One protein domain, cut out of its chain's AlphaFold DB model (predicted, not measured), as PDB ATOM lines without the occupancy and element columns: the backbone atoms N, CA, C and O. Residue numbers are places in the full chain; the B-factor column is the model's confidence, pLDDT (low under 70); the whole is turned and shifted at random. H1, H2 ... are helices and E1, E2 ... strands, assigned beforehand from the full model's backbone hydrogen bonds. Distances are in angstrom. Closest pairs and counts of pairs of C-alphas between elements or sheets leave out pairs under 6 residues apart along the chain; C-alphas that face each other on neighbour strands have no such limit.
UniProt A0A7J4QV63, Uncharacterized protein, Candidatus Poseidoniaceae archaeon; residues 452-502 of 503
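Overview. This is residues 452 to 502 of the 503 residues of an uncharacterized protein of Candidatus Poseidoniaceae archaeon (UniProt A0A7J4QV63). What does the model look like? A helix, H1, sits at one end of a small three-stranded sheet, and the turn between E2 and E3 makes the other end; a long loop, residues 465 to 478, joins H1 to the sheet, where its residues 468 and 469 pair with E1. What is it made of? The printed part has 51 residues with one named helix and then three named strands, H1 E1 E2 E3; the sheet's order is E1, E2, E3, antiparallel, and the class is mixed. How large is it? It is compact, with a radius of gyration of the C-alphas of 10.4 A, and elongated, spanning 32 by 19 by 18 A.

Along the chain. Where is the helix? H1 is residues 452 to 464, 18.2 A long, from C-alpha 452 at (247.370, 130.072, 310.489). Where are the strands? E1 is residues 479 to 482, 10.2 A; E2 is residues 488 to 493, 16.1 A; E3 is residues 499 to 501, 6.8 A, ending with C-alpha 501 at (242.260, 136.899, 332.990).

Arrangement. How does H1 meet the sheet? It only grazes it, with residues 453 to 461; the closest C-alphas of H1 and E1, Ala 458 and Val 482, are 6.0 A apart. Every O i to N i+4 pair in H1 is within hydrogen-bond range. How do the strands pair? They form a meander, each strand the antiparallel neighbour of the one before, in two hairpins: N 479 and O 491 of E1 and E2 are 2.9 A apart, and N 492 and O 500 of E2 and E3 are 2.9 A apart, both within hydrogen-bond range. The pairing is staggered: E2 pairs with E1 over its residues 488 to 491 and with E3 over its residues 491 to 493, and E1 and E3 are apart.

Size, cuts and confidence. How far does it reach? The two C-alphas farthest apart, Gln 452 and Asp 496, are 34.0 A apart. Is it continuous and confident? The printed part has no cut; the link H1 to E1 is long, and the other two are tight. Mean pLDDT of the printed part is 82.8, with residue 495 under 70.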
ATOM      1  N   GLN A 452     246.155 130.891 310.537       79.19
ATOM      2  CA  GLN A 452     247.370 130.072 310.489       79.19
ATOM      3  C   GLN A 452     248.288 130.341 311.688       79.19
ATOM      4  O   GLN A 452     248.803 129.398 312.285       79.19
ATOM      5  N   GLU A 453     248.451 131.605 312.086       82.44
ATOM      6  CA  GLU A 453     249.247 131.980 313.263       82.44
ATOM      7  C   GLU A 453     248.585 131.519 314.563       82.44
ATOM      8  O   GLU A 453     249.277 130.995 315.433       82.44
ATOM      9  N   LYS A 454     247.251 131.627 314.671       83.00
ATOM     10  CA  LYS A 454     246.506 131.084 315.819       83.00
ATOM     11  C   LYS A 454     246.712 129.578 315.960       83.00
ATOM     12  O   LYS A 454     247.082 129.122 317.032       83.00
ATOM     13  N   THR A 455     246.544 128.809 314.879       82.62
ATOM     14  CA  THR A 455     246.778 127.357 314.915       82.62
ATOM     15  C   THR A 455     248.241 127.019 315.218       82.62
ATOM     16  O   THR A 455     248.489 126.078 315.967       82.62
ATOM     17  N   ARG A 456     249.214 127.793 314.711       89.62
ATOM     18  CA  ARG A 456     250.636 127.617 315.056       89.62
ATOM     19  C   ARG A 456     250.868 127.784 316.561       89.62
ATOM     20  O   ARG A 456     251.460 126.904 317.176       89.62
ATOM     21  N   LEU A 457     250.377 128.881 317.141       86.81
ATOM     22  CA  LEU A 457     250.533 129.196 318.563       86.81
ATOM     23  C   LEU A 457     249.763 128.218 319.466       86.81
ATOM     24  O   LEU A 457     250.291 127.824 320.497       86.81
ATOM     25  N   ALA A 458     248.577 127.753 319.065       85.75
ATOM     26  CA  ALA A 458     247.805 126.761 319.818       85.75
ATOM     27  C   ALA A 458     248.449 125.361 319.808       85.75
ATOM     28  O   ALA A 458     248.467 124.675 320.830       85.75
ATOM     29  N   VAL A 459     249.031 124.938 318.676       83.56
ATOM     30  CA  VAL A 459     249.818 123.692 318.592       83.56
ATOM     31  C   VAL A 459     251.112 123.808 319.400       83.56
ATOM     32  O   VAL A 459     251.519 122.848 320.050       83.56
ATOM     33  N   GLU A 460     251.746 124.979 319.406       83.44
ATOM     34  CA  GLU A 460     252.923 125.250 320.231       83.44
ATOM     35  C   GLU A 460     252.584 125.268 321.731       83.44
ATOM     36  O   GLU A 460     253.285 124.624 322.510       83.44
ATOM     37  N   ALA A 461     251.454 125.867 322.123       84.19
ATOM     38  CA  ALA A 461     250.916 125.793 323.481       84.19
ATOM     39  C   ALA A 461     250.638 124.342 323.900       84.19
ATOM     40  O   ALA A 461     251.070 123.914 324.966       84.19
ATOM     41  N   GLY A 462     249.996 123.548 323.035       77.12
ATOM     42  CA  GLY A 462     249.714 122.132 323.296       77.12
ATOM     43  C   GLY A 462     250.966 121.247 323.357       77.12
ATOM     44  O   GLY A 462     250.953 120.216 324.024       77.12
ATOM     45  N   ARG A 463     252.061 121.651 322.698       78.44
ATOM     46  CA  ARG A 463     253.371 120.981 322.763       78.44
ATOM     47  C   ARG A 463     254.153 121.340 324.031       78.44
ATOM     48  O   ARG A 463     254.901 120.504 324.528       78.44
ATOM     49  N   LEU A 464     254.034 122.580 324.503       77.44
ATOM     50  CA  LEU A 464     254.804 123.115 325.632       77.44
ATOM     51  C   LEU A 464     254.066 123.033 326.977       77.44
ATOM     52  O   LEU A 464     254.709 123.103 328.018       77.44
ATOM     53  N   GLY A 465     252.739 122.885 326.965       78.88
ATOM     54  CA  GLY A 465     251.882 122.935 328.154       78.88
ATOM     55  C   GLY A 465     251.568 124.352 328.648       78.88
ATOM     56  O   GLY A 465     250.862 124.498 329.634       78.88
ATOM     57  N   VAL A 466     252.062 125.398 327.975       81.56
ATOM     58  CA  VAL A 466     251.962 126.799 328.419       81.56
ATOM     59  C   VAL A 466     251.357 127.658 327.311       81.56
ATOM     60  O   VAL A 466     251.772 127.557 326.154       81.56
ATOM     61  N   MET A 467     250.403 128.532 327.652       87.31
ATOM     62  CA  MET A 467     249.817 129.503 326.715       87.31
ATOM     63  C   MET A 467     250.907 130.346 326.038       87.31
ATOM     64  O   MET A 467     251.853 130.787 326.692       87.31
ATOM     65  N   GLN A 468     250.769 130.593 324.735       90.69
ATOM     66  CA  GLN A 468     251.781 131.311 323.955       90.69
ATOM     67  C   GLN A 468     251.385 132.774 323.761       90.69
ATOM     68  O   GLN A 468     250.299 133.068 323.259       90.69
ATOM     69  N   ALA A 469     252.266 133.694 324.144       89.12
ATOM     70  CA  ALA A 469     252.094 135.118 323.914       89.12
ATOM     71  C   ALA A 469     252.080 135.418 322.408       89.12
ATOM     72  O   ALA A 469     252.823 134.830 321.621       89.12
ATOM     73  N   ILE A 470     251.231 136.362 321.999       86.94
ATOM     74  CA  ILE A 470     251.140 136.801 320.598       86.94
ATOM     75  C   ILE A 470     252.403 137.567 320.172       86.94
ATOM     76  O   ILE A 470     252.812 137.493 319.014       86.94
ATOM     77  N   ASP A 471     253.041 138.251 321.121       82.75
ATOM     78  CA  ASP A 471     254.400 138.770 321.008       82.75
ATOM     79  C   ASP A 471     255.311 137.919 321.902       82.75
ATOM     80  O   ASP A 471     255.155 137.909 323.124       82.75
ATOM     81  N   ALA A 472     256.267 137.206 321.301       79.25
ATOM     82  CA  ALA A 472     257.170 136.309 322.022       79.25
ATOM     83  C   ALA A 472     258.061 137.031 323.053       79.25
ATOM     84  O   ALA A 472     258.520 136.399 324.000       79.25
ATOM     85  N   SER A 473     258.275 138.348 322.919       77.06
ATOM     86  CA  SER A 473     258.992 139.149 323.924       77.06
ATOM     87  C   SER A 473     258.196 139.364 325.217       77.06
ATOM     88  O   SER A 473     258.770 139.760 326.227       77.06
ATOM     89  N   GLN A 474     256.881 139.120 325.185       81.38
ATOM     90  CA  GLN A 474     255.966 139.290 326.316       81.38
ATOM     91  C   GLN A 474     255.597 137.959 326.988       81.38
ATOM     92  O   GLN A 474     254.736 137.949 327.864       81.38
ATOM     93  N   GLN A 475     256.222 136.838 326.603       86.12
ATOM     94  CA  GLN A 475     255.983 135.528 327.216       86.12
ATOM     95  C   GLN A 475     256.341 135.564 328.711       86.12
ATOM     96  O   GLN A 475     257.505 135.701 329.074       86.12
ATOM     97  N   GLY A 476     255.332 135.430 329.577       81.12
ATOM     98  CA  GLY A 476     255.477 135.553 331.033       81.12
ATOM     99  C   GLY A 476     255.075 136.919 331.609       81.12
ATOM    100  O   GLY A 476     255.075 137.079 332.826       81.12
ATOM    101  N   ALA A 477     254.707 137.886 330.764       85.75
ATOM    102  CA  ALA A 477     254.267 139.229 331.148       85.75
ATOM    103  C   ALA A 477     252.805 139.507 330.739       85.75
ATOM    104  O   ALA A 477     252.196 138.746 329.981       85.75
ATOM    105  N   SER A 478     252.232 140.610 331.235       87.81
ATOM    106  CA  SER A 478     250.859 141.030 330.915       87.81
ATOM    107  C   SER A 478     250.672 141.296 329.419       87.81
ATOM    108  O   SER A 478     251.321 142.171 328.848       87.81
ATOM    109  N   GLY A 479     249.753 140.580 328.771       86.12
ATOM    110  CA  GLY A 479     249.637 140.595 327.317       86.12
ATOM    111  C   GLY A 479     248.493 139.752 326.760       86.12
ATOM    112  O   GLY A 479     247.671 139.193 327.488       86.12
ATOM    113  N   TRP A 480     248.446 139.667 325.430       88.06
ATOM    114  CA  TRP A 480     247.527 138.788 324.708       88.06
ATOM    115  C   TRP A 480     248.175 137.427 324.461       88.06
ATOM    116  O   TRP A 480     249.283 137.358 323.925       88.06
ATOM    117  N   TYR A 481     247.449 136.361 324.789       90.44
ATOM    118  CA  TYR A 481     247.895 134.977 324.658       90.44
ATOM    119  C   TYR A 481     246.945 134.166 323.776       90.44
ATOM    120  O   TYR A 481     245.758 134.487 323.666       90.44
ATOM    121  N   VAL A 482     247.482 133.105 323.173       88.50
ATOM    122  CA  VAL A 482     246.739 132.035 322.503       88.50
ATOM    123  C   VAL A 482     246.824 130.769 323.352       88.50
ATOM    124  O   VAL A 482     247.910 130.362 323.775       88.50
ATOM    125  N   ASP A 483     245.673 130.151 323.599       85.94
ATOM    126  CA  ASP A 483     245.557 128.893 324.334       85.94
ATOM    127  C   ASP A 483     245.561 127.668 323.393       85.94
ATOM    128  O   ASP A 483     245.620 127.780 322.165       85.94
ATOM    129  N   VAL A 484     245.445 126.468 323.966       85.94
ATOM    130  CA  VAL A 484     245.358 125.213 323.195       85.94
ATOM    131  C   VAL A 484     244.078 125.092 322.351       85.94
ATOM    132  O   VAL A 484     244.041 124.284 321.423       85.94
ATOM    133  N   SER A 485     243.036 125.889 322.626       82.00
ATOM    134  CA  SER A 485     241.783 125.916 321.858       82.00
ATOM    135  C   SER A 485     241.780 126.929 320.698       82.00
ATOM    136  O   SER A 485     240.838 126.952 319.904       82.00
ATOM    137  N   SER A 486     242.872 127.688 320.516       82.44
ATOM    138  CA  SER A 486     243.007 128.810 319.566       82.44
ATOM    139  C   SER A 486     242.162 130.054 319.899       82.44
ATOM    140  O   SER A 486     241.973 130.923 319.033       82.44
ATOM    141  N   GLU A 487     241.677 130.183 321.136       83.62
ATOM    142  CA  GLU A 487     241.129 131.440 321.647       83.62
ATOM    143  C   GLU A 487     242.241 132.474 321.876       83.62
ATOM    144  O   GLU A 487     243.390 132.137 322.148       83.62
ATOM    145  N   ILE A 488     241.886 133.759 321.759       87.31
ATOM    146  CA  ILE A 488     242.745 134.881 322.157       87.31
ATOM    147  C   ILE A 488     242.164 135.472 323.436       87.31
ATOM    148  O   ILE A 488     241.009 135.893 323.436       87.31
ATOM    149  N   GLN A 489     242.971 135.519 324.493       86.75
ATOM    150  CA  GLN A 489     242.573 135.985 325.825       86.75
ATOM    151  C   GLN A 489     243.617 136.986 326.348       86.75
ATOM    152  O   GLN A 489     244.805 136.857 326.031       86.75
ATOM    153  N   TYR A 490     243.194 137.994 327.119       85.88
ATOM    154  CA  TYR A 490     244.129 138.938 327.752       85.88
ATOM    155  C   TYR A 490     244.391 138.553 329.203       85.88
ATOM    156  O   TYR A 490     243.458 138.402 329.999       85.88
ATOM    157  N   TRP A 491     245.671 138.466 329.548       84.62
ATOM    158  CA  TRP A 491     246.151 138.104 330.872       84.62
ATOM    159  C   TRP A 491     246.995 139.227 331.457       84.62
ATOM    160  O   TRP A 491     247.839 139.806 330.777       84.62
ATOM    161  N   ASN A 492     246.771 139.521 332.733       83.75
ATOM    162  CA  ASN A 492     247.567 140.458 333.507       83.75
ATOM    163  C   ASN A 492     248.322 139.694 334.603       83.75
ATOM    164  O   ASN A 492     247.699 138.985 335.399       83.75
ATOM    165  N   VAL A 493     249.646 139.842 334.615       83.25
ATOM    166  CA  VAL A 493     250.572 139.188 335.544       83.25
ATOM    167  C   VAL A 493     250.908 140.162 336.673       83.25
ATOM    168  O   VAL A 493     251.351 141.285 336.427       83.25
ATOM    169  N   GLY A 494     250.646 139.762 337.915       78.06
ATOM    170  CA  GLY A 494     250.931 140.557 339.106       78.06
ATOM    171  C   GLY A 494     252.428 140.599 339.454       78.06
ATOM    172  O   GLY A 494     253.189 139.737 339.012       78.06
ATOM    173  N   PRO A 495     252.879 141.556 340.292       69.69
ATOM    174  CA  PRO A 495     254.260 141.599 340.798       69.69
ATOM    175  C   PRO A 495     254.657 140.382 341.652       69.69
ATOM    176  O   PRO A 495     255.834 140.168 341.916       69.69
ATOM    177  N   ASP A 496     253.668 139.604 342.094       70.75
ATOM    178  CA  ASP A 496     253.772 138.325 342.800       70.75
ATOM    179  C   ASP A 496     253.767 137.105 341.853       70.75
ATOM    180  O   ASP A 496     253.766 135.964 342.312       70.75
ATOM    181  N   GLY A 497     253.726 137.330 340.535       71.50
ATOM    182  CA  GLY A 497     253.585 136.287 339.521       71.50
ATOM    183  C   GLY A 497     252.164 135.733 339.367       71.50
ATOM    184  O   GLY A 497     251.986 134.749 338.652       71.50
ATOM    185  N   SER A 498     251.146 136.320 340.009       73.56
ATOM    186  CA  SER A 498     249.757 135.855 339.886       73.56
ATOM    187  C   SER A 498     249.151 136.195 338.516       73.56
ATOM    188  O   SER A 498     249.299 137.306 338.014       73.56
ATOM    189  N   TRP A 499     248.443 135.248 337.895       84.50
ATOM    190  CA  TRP A 499     247.827 135.440 336.575       84.50
ATOM    191  C   TRP A 499     246.332 135.726 336.700       84.50
ATOM    192  O   TRP A 499     245.578 134.941 337.273       84.50
ATOM    193  N   THR A 500     245.886 136.840 336.119       84.38
ATOM    194  CA  THR A 500     244.473 137.248 336.114       84.38
ATOM    195  C   THR A 500     243.968 137.461 334.689       84.38
ATOM    196  O   THR A 500     244.503 138.282 333.941       84.38
ATOM    197  N   ARG A 501     242.929 136.718 334.287       82.56
ATOM    198  CA  ARG A 501     242.260 136.899 332.990       82.56
ATOM    199  C   ARG A 501     241.373 138.142 333.037       82.56
ATOM    200  O   ARG A 501     240.527 138.262 333.920       82.56
ATOM    201  N   VAL A 502     241.549 139.042 332.073       75.75
ATOM    202  CA  VAL A 502     240.818 140.323 331.990       75.75
ATOM    203  C   VAL A 502     239.684 140.266 330.956       75.75
ATOM    204  O   VAL A 502     238.662 140.934 331.122       75.75
TER     205      VAL A 502